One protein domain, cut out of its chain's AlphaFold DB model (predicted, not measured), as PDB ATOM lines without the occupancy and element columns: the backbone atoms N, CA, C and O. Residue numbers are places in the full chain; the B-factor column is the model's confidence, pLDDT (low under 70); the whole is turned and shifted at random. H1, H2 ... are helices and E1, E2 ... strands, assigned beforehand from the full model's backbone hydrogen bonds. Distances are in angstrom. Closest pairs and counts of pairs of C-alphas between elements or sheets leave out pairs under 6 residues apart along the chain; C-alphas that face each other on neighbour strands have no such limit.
ATOM      1  N   ASP A   6      99.062 245.823 278.619       95.38
ATOM      2  CA  ASP A   6      98.948 246.897 279.599       95.38
ATOM      3  C   ASP A   6      97.546 246.918 280.215       95.38
ATOM      4  O   ASP A   6      96.529 246.789 279.522       95.38
ATOM      5  N   LEU A   7      97.490 247.090 281.532       96.81
ATOM      6  CA  LEU A   7      96.268 247.296 282.292       96.81
ATOM      7  C   LEU A   7      96.386 248.581 283.110       96.81
ATOM      8  O   LEU A   7      97.106 248.632 284.107       96.81
ATOM      9  N   ASP A   8      95.609 249.588 282.719       96.69
ATOM     10  CA  ASP A   8      95.525 250.865 283.420       96.69
ATOM     11  C   ASP A   8      94.364 250.869 284.419       96.69
ATOM     12  O   ASP A   8      93.193 250.699 284.065       96.69
ATOM     13  N   LEU A   9      94.680 251.119 285.685       95.31
ATOM     14  CA  LEU A   9      93.705 251.382 286.731       95.31
ATOM     15  C   LEU A   9      93.496 252.891 286.850       95.31
ATOM     16  O   LEU A   9      94.402 253.633 287.225       95.31
ATOM     17  N   MET A  10      92.278 253.339 286.563       94.31
ATOM     18  CA  MET A  10      91.894 254.750 286.593       94.31
ATOM     19  C   MET A  10      91.034 255.062 287.820       94.31
ATOM     20  O   MET A  10      90.199 254.261 288.238       94.31
ATOM     21  N   THR A  11      91.172 256.271 288.360       91.25
ATOM     22  CA  THR A  11      90.254 256.837 289.360       91.25
ATOM     23  C   THR A  11      89.494 258.000 288.750       91.25
ATOM     24  O   THR A  11      90.044 258.744 287.945       91.25
ATOM     25  N   THR A  12      88.230 258.181 289.133       88.06
ATOM     26  CA  THR A  12      87.400 259.285 288.634       88.06
ATOM     27  C   THR A  12      86.913 260.127 289.798       88.06
ATOM     28  O   THR A  12      86.272 259.618 290.715       88.06
ATOM     29  N   SER A  13      87.178 261.432 289.752       80.44
ATOM     30  CA  SER A  13      86.619 262.376 290.719       80.44
ATOM     31  C   SER A  13      85.121 262.571 290.448       80.44
ATOM     32  O   SER A  13      84.771 263.086 289.380       80.44
ATOM     33  N   PRO A  14      84.221 262.257 291.398       78.81
ATOM     34  CA  PRO A  14      82.784 262.469 291.216       78.81
ATOM     35  C   PRO A  14      82.417 263.960 291.121       78.81
ATOM     36  O   PRO A  14      81.415 264.311 290.504       78.81
ATOM     37  N   ILE A  15      83.248 264.848 291.682       77.88
ATOM     38  CA  ILE A  15      82.991 266.294 291.742       77.88
ATOM     39  C   ILE A  15      83.358 266.982 290.423       77.88
ATOM     40  O   ILE A  15      82.653 267.876 289.957       77.88
ATOM     41  N   HIS A  16      84.488 266.606 289.822       73.50
ATOM     42  CA  HIS A  16      85.020 267.289 288.637       73.50
ATOM     43  C   HIS A  16      84.891 266.469 287.352       73.50
ATOM     44  O   HIS A  16      85.224 266.977 286.282       73.50
ATOM     45  N   LYS A  17      84.400 265.223 287.449       82.19
ATOM     46  CA  LYS A  17      84.277 264.265 286.336       82.19
ATOM     47  C   LYS A  17      85.586 264.099 285.554       82.19
ATOM     48  O   LYS A  17      85.578 263.892 284.347       82.19
ATOM     49  N   GLN A  18      86.708 264.240 286.255       86.81
ATOM     50  CA  GLN A  18      88.048 264.052 285.717       86.81
ATOM     51  C   GLN A  18      88.557 262.687 286.151       86.81
ATOM     52  O   GLN A  18      88.457 262.351 287.336       86.81
ATOM     53  N   SER A  19      89.108 261.939 285.200       90.94
ATOM     54  CA  SER A  19      89.776 260.671 285.464       90.94
ATOM     55  C   SER A  19      91.287 260.843 285.453       90.94
ATOM     56  O   SER A  19      91.816 261.632 284.664       90.94
ATOM     57  N   PHE A  20      91.958 260.116 286.333       93.75
ATOM     58  CA  PHE A  20      93.404 260.126 286.501       93.75
ATOM     59  C   PHE A  20      93.924 258.704 286.641       93.75
ATOM     60  O   PHE A  20      93.219 257.839 287.172       93.75
ATOM     61  N   LEU A  21      95.156 258.479 286.195       95.69
ATOM     62  CA  LEU A  21      95.804 257.193 286.378       95.69
ATOM     63  C   LEU A  21      96.102 256.974 287.861       95.69
ATOM     64  O   LEU A  21      96.635 257.853 288.537       95.69
ATOM     65  N   LEU A  22      95.748 255.795 288.361       93.56
ATOM     66  CA  LEU A  22      96.172 255.323 289.672       93.56
ATOM     67  C   LEU A  22      97.420 254.452 289.548       93.56
ATOM     68  O   LEU A  22      98.378 254.664 290.283       93.56
ATOM     69  N   HIS A  23      97.415 253.496 288.618       94.94
ATOM     70  CA  HIS A  23      98.527 252.579 288.380       94.94
ATOM     71  C   HIS A  23      98.394 251.898 287.014       94.94
ATOM     72  O   HIS A  23      97.273 251.699 286.552       94.94
ATOM     73  N   SER A  24      99.514 251.481 286.428       95.62
ATOM     74  CA  SER A  24      99.555 250.639 285.227       95.62
ATOM     75  C   SER A  24     100.365 249.382 285.524       95.62
ATOM     76  O   SER A  24     101.440 249.475 286.122       95.62
ATOM     77  N   SER A  25      99.871 248.220 285.103       96.12
ATOM     78  CA  SER A  25     100.627 246.964 285.114       96.12
ATOM     79  C   SER A  25     100.823 246.442 283.694       96.12
ATOM     80  O   SER A  25      99.903 246.482 282.884       96.12
ATOM     81  N   GLU A  26     102.015 245.919 283.412       96.81
ATOM     82  CA  GLU A  26     102.359 245.272 282.143       96.81
ATOM     83  C   GLU A  26     102.581 243.776 282.406       96.81
ATOM     84  O   GLU A  26     103.402 243.396 283.244       96.81
ATOM     85  N   GLY A  27     101.827 242.921 281.718       96.31
ATOM     86  CA  GLY A  27     101.956 241.465 281.790       96.31
ATOM     87  C   GLY A  27     102.155 240.847 280.410       96.31
ATOM     88  O   GLY A  27     101.808 241.435 279.390       96.31
ATOM     89  N   ARG A  28     102.697 239.632 280.345       95.81
ATOM     90  CA  ARG A  28     102.841 238.857 279.098       95.81
ATOM     91  C   ARG A  28     101.492 238.420 278.527       95.81
ATOM     92  O   ARG A  28     101.395 238.121 277.341       95.81
ATOM     93  N   ASP A  29     100.466 238.362 279.370       95.38
ATOM     94  CA  ASP A  29      99.078 238.120 279.003       95.38
ATOM     95  C   ASP A  29      98.121 238.839 279.974       95.38
ATOM     96  O   ASP A  29      98.531 239.511 280.924       95.38
ATOM     97  N   LYS A  30      96.814 238.706 279.723       96.00
ATOM     98  CA  LYS A  30      95.770 239.345 280.537       96.00
ATOM     99  C   LYS A  30      95.729 238.829 281.977       96.00
ATOM    100  O   LYS A  30      95.315 239.582 282.854       96.00
ATOM    101  N   ILE A  31      96.090 237.566 282.212       96.94
ATOM    102  CA  ILE A  31      96.061 236.967 283.551       96.94
ATOM    103  C   ILE A  31      97.187 237.581 284.375       96.94
ATOM    104  O   ILE A  31      96.922 238.122 285.445       96.94
ATOM    105  N   GLU A  32      98.408 237.605 283.839       97.06
ATOM    106  CA  GLU A  32      99.559 238.188 284.529       97.06
ATOM    107  C   GLU A  32      99.364 239.689 284.799       97.06
ATOM    108  O   GLU A  32      99.619 240.153 285.910       97.06
ATOM    109  N   ALA A  33      98.833 240.452 283.835       97.75
ATOM    110  CA  ALA A  33      98.546 241.876 284.038       97.75
ATOM    111  C   ALA A  33      97.546 242.108 285.192       97.75
ATOM    112  O   ALA A  33      97.740 243.012 286.014       97.75
ATOM    113  N   LEU A  34      96.508 241.266 285.297       97.44
ATOM    114  CA  LEU A  34      95.523 241.305 286.386       97.44
ATOM    115  C   LEU A  34      96.119 240.879 287.732       97.44
ATOM    116  O   LEU A  34      95.832 241.519 288.742       97.44
ATOM    117  N   GLU A  35      96.949 239.836 287.767       97.25
ATOM    118  CA  GLU A  35      97.632 239.383 288.985       97.25
ATOM    119  C   GLU A  35      98.559 240.469 289.545       97.25
ATOM    120  O   GLU A  35      98.554 240.743 290.751       97.25
ATOM    121  N   LEU A  36      99.311 241.141 288.669       96.88
ATOM    122  CA  LEU A  36     100.162 242.273 289.032       96.88
ATOM    123  C   LEU A  36      99.338 243.447 289.575       96.88
ATOM    124  O   LEU A  36      99.686 244.009 290.616       96.88
ATOM    125  N   MET A  37      98.213 243.773 288.933       96.75
ATOM    126  CA  MET A  37      97.318 244.834 289.402       96.75
ATOM    127  C   MET A  37      96.686 244.493 290.758       96.75
ATOM    128  O   MET A  37      96.649 245.328 291.661       96.75
ATOM    129  N   LEU A  38      96.243 243.248 290.950       95.75
ATOM    130  CA  LEU A  38      95.702 242.773 292.223       95.75
ATOM    131  C   LEU A  38      96.748 242.870 293.341       95.75
ATOM    132  O   LEU A  38      96.440 243.310 294.451       95.75
ATOM    133  N   LYS A  39      98.000 242.504 293.047       94.50
ATOM    134  CA  LYS A  39      99.118 242.651 293.982       94.50
ATOM    135  C   LYS A  39      99.352 244.115 294.363       94.50
ATOM    136  O   LYS A  39      99.599 244.377 295.542       94.50
ATOM    137  N   TYR A  40      99.271 245.043 293.406       93.38
ATOM    138  CA  TYR A  40      99.384 246.481 293.669       93.38
ATOM    139  C   TYR A  40      98.261 246.971 294.593       93.38
ATOM    140  O   TYR A  40      98.548 247.546 295.646       93.38
ATOM    141  N   VAL A  41      97.000 246.677 294.255       92.00
ATOM    142  CA  VAL A  41      95.826 247.131 295.022       92.00
ATOM    143  C   VAL A  41      95.837 246.591 296.454       92.00
ATOM    144  O   VAL A  41      95.534 247.333 297.385       92.00
ATOM    145  N   ASN A  42      96.235 245.331 296.652       90.81
ATOM    146  CA  ASN A  42      96.244 244.716 297.980       90.81
ATOM    147  C   ASN A  42      97.388 245.200 298.882       90.81
ATOM    148  O   ASN A  42      97.220 245.217 300.098       90.81
ATOM    149  N   ASN A  43      98.552 245.558 298.320       85.81
ATOM    150  CA  ASN A  43      99.772 245.718 299.121       85.81
ATOM    151  C   ASN A  43     100.475 247.069 298.965       85.81
ATOM    152  O   ASN A  43     101.097 247.529 299.915       85.81
ATOM    153  N   GLN A  44     100.445 247.687 297.782       76.25
ATOM    154  CA  GLN A  44     101.300 248.844 297.476       76.25
ATOM    155  C   GLN A  44     100.575 250.185 297.518       76.25
ATOM    156  O   GLN A  44     101.202 251.187 297.852       76.25
ATOM    157  N   LEU A  45      99.260 250.206 297.282       72.31
ATOM    158  CA  LEU A  45      98.461 251.435 297.329       72.31
ATOM    159  C   LEU A  45      98.617 252.209 298.655       72.31
ATOM    160  O   LEU A  45      98.567 253.438 298.674       72.31
ATOM    161  N   TYR A  46      98.814 251.488 299.761       70.94
ATOM    162  CA  TYR A  46      98.941 252.055 301.107       70.94
ATOM    163  C   TYR A  46     100.380 252.404 301.509       70.94
ATOM    164  O   TYR A  46     100.571 253.062 302.527       70.94
ATOM    165  N   ILE A  47     101.375 251.969 300.728       79.81
ATOM    166  CA  ILE A  47     102.794 252.294 300.947       79.81
ATOM    167  C   ILE A  47     103.143 253.622 300.270       79.81
ATOM    168  O   ILE A  47     104.012 254.347 300.740       79.81
ATOM    169  N   GLU A  48     102.473 253.940 299.163       86.88
ATOM    170  CA  GLU A  48     102.730 255.163 298.417       86.88
ATOM    171  C   GLU A  48     102.358 256.423 299.211       86.88
ATOM    172  O   GLU A  48     101.276 256.550 299.810       86.88
ATOM    173  N   ASP A  49     103.256 257.399 299.137       91.81
ATOM    174  CA  ASP A  49     103.054 258.720 299.696       91.81
ATOM    175  C   ASP A  49     101.875 259.424 299.022       91.81
ATOM    176  O   ASP A  49     101.528 259.181 297.860       91.81
ATOM    177  N   SER A  50     101.227 260.314 299.771       93.25
ATOM    178  CA  SER A  50     100.128 261.113 299.244       93.25
ATOM    179  C   SER A  50     100.643 262.452 298.737       93.25
ATOM    180  O   SER A  50     101.336 263.164 299.453       93.25
ATOM    181  N   TYR A  51     100.244 262.830 297.526       95.62
ATOM    182  CA  TYR A  51     100.556 264.117 296.921       95.62
ATOM    183  C   TYR A  51      99.291 264.916 296.642       95.62
ATOM    184  O   TYR A  51      98.265 264.364 296.243       95.62
ATOM    185  N   THR A  52      99.383 266.231 296.800       96.38
ATOM    186  CA  THR A  52      98.362 267.192 296.383       96.38
ATOM    187  C   THR A  52      98.875 267.971 295.178       96.38
ATOM    188  O   THR A  52      99.930 268.598 295.248       96.38
ATOM    189  N   ILE A  53      98.123 267.949 294.077       96.38
ATOM    190  CA  ILE A  53      98.412 268.717 292.862       96.38
ATOM    191  C   ILE A  53      97.339 269.785 292.691       96.38
ATOM    192  O   ILE A  53      96.147 269.470 292.601       96.38
ATOM    193  N   GLN A  54      97.763 271.045 292.611       96.81
ATOM    194  CA  GLN A  54      96.893 272.164 292.255       96.81
ATOM    195  C   GLN A  54      97.097 272.538 290.794       96.81
ATOM    196  O   GLN A  54      98.225 272.737 290.342       96.81
ATOM    197  N   TRP A  55      96.004 272.634 290.045       95.25
ATOM    198  CA  TRP A  55      96.059 272.789 288.597       95.25
ATOM    199  C   TRP A  55      94.812 273.474 288.039       95.25
ATOM    200  O   TRP A  55      93.790 273.575 288.714       95.25
ATOM    201  N   LYS A  56      94.868 273.927 286.787       94.56
ATOM    202  CA  LYS A  56      93.684 274.346 286.026       94.56
ATOM    203  C   LYS A  56      93.788 273.967 284.557       94.56
ATOM    204  O   LYS A  56      94.883 273.735 284.058       94.56
ATOM    205  N   LEU A  57      92.657 273.942 283.858       93.00
ATOM    206  CA  LEU A  57      92.638 273.859 282.395       93.00
ATOM    207  C   LEU A  57      93.084 275.197 281.790       93.00
ATOM    208  O   LEU A  57      92.724 276.263 282.298       93.00
ATOM    209  N   VAL A  58      93.838 275.150 280.693       93.31
ATOM    210  CA  VAL A  58      94.159 276.358 279.920       93.31
ATOM    211  C   VAL A  58      92.857 277.003 279.432       93.31
ATOM    212  O   VAL A  58      91.965 276.322 278.936       93.31
ATOM    213  N   GLY A  59      92.725 278.319 279.621       92.88
ATOM    214  CA  GLY A  59      91.502 279.068 279.302       92.88
ATOM    215  C   GLY A  59      90.392 278.991 280.361       92.88
ATOM    216  O   GLY A  59      89.372 279.650 280.202       92.88
ATOM    217  N   SER A  60      90.582 278.231 281.445       92.62
ATOM    218  CA  SER A  60      89.694 278.241 282.612       92.62
ATOM    219  C   SER A  60      90.256 279.137 283.719       92.62
ATOM    220  O   SER A  60      91.473 279.249 283.889       92.62
ATOM    221  N   ASP A  61      89.371 279.717 284.528       93.06
ATOM    222  CA  ASP A  61      89.725 280.428 285.765       93.06
ATOM    223  C   ASP A  61      89.538 279.563 287.018       93.06
ATOM    224  O   ASP A  61      89.884 279.963 288.129       93.06
ATOM    225  N   LYS A  62      89.026 278.341 286.851       93.38
ATOM    226  CA  LYS A  62      88.783 277.423 287.960       93.38
ATOM    227  C   LYS A  62      90.053 276.666 288.336       93.38
ATOM    228  O   LYS A  62      90.553 275.861 287.551       93.38
ATOM    229  N   ILE A  63      90.518 276.878 289.564       94.19
ATOM    230  CA  ILE A  63      91.587 276.083 290.173       94.19
ATOM    231  C   ILE A  63      90.987 274.796 290.743       94.19
ATOM    232  O   ILE A  63      89.960 274.803 291.425       94.19
ATOM    233  N   HIS A  64      91.647 273.690 290.448       93.25
ATOM    234  CA  HIS A  64      91.344 272.361 290.937       93.25
ATOM    235  C   HIS A  64      92.450 271.887 291.869       93.25
ATOM    236  O   HIS A  64      93.624 272.203 291.681       93.25
ATOM    237  N   GLN A  65      92.058 271.073 292.842       94.25
ATOM    238  CA  GLN A  65      92.972 270.327 293.688       94.25
ATOM    239  C   GLN A  65      92.667 268.842 293.526       94.25
ATOM    240  O   GLN A  65      91.506 268.428 293.517       94.25
ATOM    241  N   SER A  66      93.699 268.036 293.323       93.56
ATOM    242  CA  SER A  66      93.567 266.594 293.124       93.56
ATOM    243  C   SER A  66      94.642 265.863 293.913       93.56
ATOM    244  O   SER A  66      95.742 266.385 294.095       93.56
ATOM    245  N   TYR A  67      94.298 264.677 294.407       92.69
ATOM    246  CA  TYR A  67      95.143 263.893 295.297       92.69
ATOM    247  C   TYR A  67      95.624 262.637 294.589       92.69
ATOM    248  O   TYR A  67      94.840 261.971 293.915       92.69
ATOM    249  N   PHE A  68      96.896 262.316 294.778       93.62
ATOM    250  CA  PHE A  68      97.562 261.192 294.136       93.62
ATOM    251  C   PHE A  68      98.273 260.342 295.181       93.62
ATOM    252  O   PHE A  68      98.763 260.863 296.183       93.62
ATOM    253  N   ARG A  69      98.326 259.035 294.936       92.38
ATOM    254  CA  ARG A  69      99.265 258.122 295.586       92.38
ATOM    255  C   ARG A  69     100.401 257.879 294.610       92.38
ATOM    256  O   ARG A  69     100.137 257.590 293.441       92.38
ATOM    257  N   ALA A  70     101.633 258.105 295.046       93.81
ATOM    258  CA  ALA A  70     102.803 257.963 294.195       93.81
ATOM    259  C   ALA A  70     104.067 257.667 295.003       93.81
ATOM    260  O   ALA A  70     104.174 258.023 296.173       93.81
ATOM    261  N   LYS A  71     105.054 257.055 294.347       91.94
ATOM    262  CA  LYS A  71     106.379 256.790 294.940       91.94
ATOM    263  C   LYS A  71     107.256 258.040 295.068       91.94
ATOM    264  O   LYS A  71     108.214 258.040 295.832       91.94
ATOM    265  N   ASN A  72     107.005 259.059 294.246       92.94
ATOM    266  CA  ASN A  72     107.696 260.347 294.264       92.94
ATOM    267  C   ASN A  72     106.902 261.400 293.461       92.94
ATOM    268  O   ASN A  72     105.893 261.088 292.827       92.94
ATOM    269  N   ILE A  73     107.389 262.645 293.448       95.12
ATOM    270  CA  ILE A  73     106.761 263.772 292.731       95.12
ATOM    271  C   ILE A  73     106.638 263.517 291.221       95.12
ATOM    272  O   ILE A  73     105.631 263.896 290.629       95.12
ATOM    273  N   MET A  74     107.638 262.889 290.593       95.62
ATOM    274  CA  MET A  74     107.615 262.640 289.145       95.62
ATOM    275  C   MET A  74     106.529 261.623 288.791       95.62
ATOM    276  O   MET A  74     105.733 261.874 287.900       95.62
ATOM    277  N   ASP A  75     106.412 260.546 289.570       95.19
ATOM    278  CA  ASP A  75     105.349 259.546 289.416       95.19
ATOM    279  C   ASP A  75     103.947 260.148 289.623       95.19
ATOM    280  O   ASP A  75     103.009 259.823 288.897       95.19
ATOM    281  N   ALA A  76     103.798 261.088 290.564       95.81
ATOM    282  CA  ALA A  76     102.542 261.818 290.748       95.81
ATOM    283  C   ALA A  76     102.181 262.664 289.512       95.81
ATOM    284  O   ALA A  76     101.014 262.732 289.123       95.81
ATOM    285  N   LEU A  77     103.176 263.302 288.889       95.75
ATOM    286  CA  LEU A  77     102.992 264.088 287.670       95.75
ATOM    287  C   LEU A  77     102.688 263.198 286.460       95.75
ATOM    288  O   LEU A  77     101.763 263.516 285.715       95.75
ATOM    289  N   ASP A  78     103.382 262.073 286.299       95.38
ATOM    290  CA  ASP A  78     103.115 261.110 285.224       95.38
ATOM    291  C   ASP A  78     101.664 260.609 285.295       95.38
ATOM    292  O   ASP A  78     100.929 260.652 284.306       95.38
ATOM    293  N   LYS A  79     101.198 260.248 286.499       95.19
ATOM    294  CA  LYS A  79      99.802 259.857 286.755       95.19
ATOM    295  C   LYS A  79      98.800 260.977 286.449       95.19
ATOM    296  O   LYS A  79      97.715 260.723 285.921       95.19
ATOM    297  N   PHE A  80      99.147 262.224 286.772       95.38
ATOM    298  CA  PHE A  80      98.310 263.397 286.506       95.38
ATOM    299  C   PHE A  80      98.178 263.715 285.007       95.38
ATOM    300  O   PHE A  80      97.083 264.059 284.549       95.38
ATOM    301  N   TYR A  81      99.271 263.592 284.251       94.81
ATOM    302  CA  TYR A  81      99.320 263.881 282.815       94.81
ATOM    303  C   TYR A  81      98.931 262.694 281.927       94.81
ATOM    304  O   TYR A  81      98.791 262.870 280.716       94.81
ATOM    305  N   PHE A  82      98.712 261.507 282.495       94.50
ATOM    306  CA  PHE A  82      98.349 260.317 281.737       94.50
ATOM    307  C   PHE A  82      97.139 260.550 280.815       94.50
ATOM    308  O   PHE A  82      96.077 261.009 281.243       94.50
ATOM    309  N   GLY A  83      97.313 260.247 279.525       88.75
ATOM    310  CA  GLY A  83      96.283 260.436 278.497       88.75
ATOM    311  C   GLY A  83      95.929 261.899 278.197       88.75
ATOM    312  O   GLY A  83      94.921 262.155 277.537       88.75
ATOM    313  N   ARG A  84      96.720 262.873 278.672       88.38
ATOM    314  CA  ARG A  84      96.491 264.313 278.477       88.38
ATOM    315  C   ARG A  84      97.689 264.983 277.816       88.38
ATOM    316  O   ARG A  84      98.835 264.589 277.989       88.38
ATOM    317  N   SER A  85      97.421 266.061 277.082       88.69
ATOM    318  CA  SER A  85      98.485 266.929 276.576       88.69
ATOM    319  C   SER A  85      99.014 267.819 277.697       88.69
ATOM    320  O   SER A  85      98.224 268.464 278.392       88.69
ATOM    321  N   VAL A  86     100.338 267.924 277.824       86.88
ATOM    322  CA  VAL A  86     100.995 268.818 278.797       86.88
ATOM    323  C   VAL A  86     100.543 270.272 278.618       86.88
ATOM    324  O   VAL A  86     100.357 270.992 279.590       86.88
ATOM    325  N   ASN A  87     100.239 270.677 277.383       91.25
ATOM    326  CA  ASN A  87      99.808 272.039 277.057       91.25
ATOM    327  C   ASN A  87      98.322 272.311 277.359       91.25
ATOM    328  O   ASN A  87      97.846 273.414 277.109       91.25
ATOM    329  N   SER A  88      97.562 271.321 277.840       91.69
ATOM    330  CA  SER A  88      96.123 271.473 278.127       91.69
ATOM    331  C   SER A  88      95.825 271.952 279.551       91.69
ATOM    332  O   SER A  88      94.715 272.413 279.835       91.69
ATOM    333  N   VAL A  89      96.811 271.876 280.447       93.12
ATOM    334  CA  VAL A  89      96.678 272.203 281.869       93.12
ATOM    335  C   VAL A  89      97.848 273.055 282.347       93.12
ATOM    336  O   VAL A  89      98.942 273.008 281.801       93.12
ATOM    337  N   ILE A  90      97.604 273.838 283.389       94.88
ATOM    338  CA  ILE A  90      98.616 274.608 284.108       94.88
ATOM    339  C   ILE A  90      98.699 274.016 285.512       94.88
ATOM    340  O   ILE A  90      97.711 274.064 286.247       94.88
ATOM    341  N   THR A  91      99.856 273.465 285.882       95.81
ATOM    342  CA  THR A  91     100.146 273.007 287.250       95.81
ATOM    343  C   THR A  91     100.743 274.155 288.058       95.81
ATOM    344  O   THR A  91     101.743 274.744 287.659       95.81
ATOM    345  N   TYR A  92     100.139 274.463 289.205       96.25
ATOM    346  CA  TYR A  92     100.592 275.518 290.114       96.25
ATOM    347  C   TYR A  92     101.546 274.999 291.182       96.25
ATOM    348  O   TYR A  92     102.542 275.644 291.498       96.25
ATOM    349  N   SER A  93     101.220 273.850 291.767       97.25
ATOM    350  CA  SER A  93     101.996 273.268 292.854       97.25
ATOM    351  C   SER A  93     101.819 271.755 292.903       97.25
ATOM    352  O   SER A  93     100.777 271.216 292.513       97.25
ATOM    353  N   VAL A  94     102.859 271.086 293.396       97.44
ATOM    354  CA  VAL A  94     102.841 269.677 293.783       97.44
ATOM    355  C   VAL A  94     103.419 269.601 295.186       97.44
ATOM    356  O   VAL A  94     104.533 270.065 295.421       97.44
ATOM    357  N   GLN A  95     102.648 269.064 296.124       96.94
ATOM    358  CA  GLN A  95     103.014 269.009 297.535       96.94
ATOM    359  C   GLN A  95     102.940 267.571 298.032       96.94
ATOM    360  O   GLN A  95     101.943 266.895 297.794       96.94
ATOM    361  N   LEU A  96     103.988 267.115 298.721       95.81
ATOM    362  CA  LEU A  96     103.946 265.887 299.509       95.81
ATOM    363  C   LEU A  96     103.114 266.153 300.767       95.81
ATOM    364  O   LEU A  96     103.403 267.088 301.515       95.81
ATOM    365  N   ASN A  97     102.088 265.343 300.993       93.06
ATOM    366  CA  ASN A  97     101.256 265.431 302.181       93.06
ATOM    367  C   ASN A  97     101.965 264.707 303.337       93.06
ATOM    368  O   ASN A  97     102.399 263.568 303.151       93.06
TER     369      ASN A  97
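Overview. This is residues 6 to 97 of the 100 residues of an uncharacterized protein of Crocinitomicaceae bacterium (UniProt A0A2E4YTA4). What does the model look like? It is an elongated body with two small sheets, the sheet E4 E3 E5 toward one end and the sheet E1 E2 together with H1 toward the other, and H2 lies between the two sheets, packed on the sheet E4 E3 E5 and also meeting E2. H1 packs on the other sheet, the hairpin E1 and E2. What is it built of? There are 92 printed residues, with two named helices and five named strands in the order E1 E2 H1 E3 E4 H2 E5; the class is mixed and both sheets are antiparallel. How large is it? It is compact, with a radius of gyration of the C-alphas of 14.2 A, and spans 44 by 25 by 24 A.

Along the chain. Where does the first element begin? E1, residues 6 to 12, begins at C-alpha 6 (98.948, 246.897, 279.599). What follows? E2, residues 19 to 27, is 23.0 A long and bends by 58 degrees at residue 22; H1, residues 30 to 43, is 20.0 A long. E3, residues 49 to 57, is 25.2 A long, E4 is residues 64 to 70, and H2 is residues 73 to 81. Where does the last element end? E5, residues 89 to 96, bends by 60 degrees at residue 92 and ends at C-alpha 96 (103.946, 265.887, 299.509).

Arrangement. How do the strands pair? The hairpin E1 and E2 is antiparallel at 161 degrees, with N 9 and O 23 at 2.8 A. In the strongly twisted sheet, inner strand E3 is antiparallel to E4, its hairpin partner, at 147 degrees (N 53 and O 66, 2.8 A) and to E5 at 160 degrees (N 54 and O 93, 3.0 A). Where are the helices? H2 is on that sheet, its closest C-alphas to E4 being Ala 76 and Ala 70, 5.2 A; E4, H2 and E5 form a split strand-helix-strand unit, two strands running the same way with E3 between them, its crossover right-handed. The closest C-alphas of E2 and H2 are Leu 21 and Lys 79, 4.8 A, and of E2 and H1 Gly 27 and Ala 33, 4.1 A; H1 and H2 are apart, and in both each O i to N i+4 pair is within hydrogen-bond range.

Size, cuts and confidence. How far does it reach? The two C-alphas farthest apart are Arg 28 and Asp 61, 44.1 A. Is anything missing or doubtful? The printed part has no cut and no long link, and no printed residue is under 70 in pLDDT.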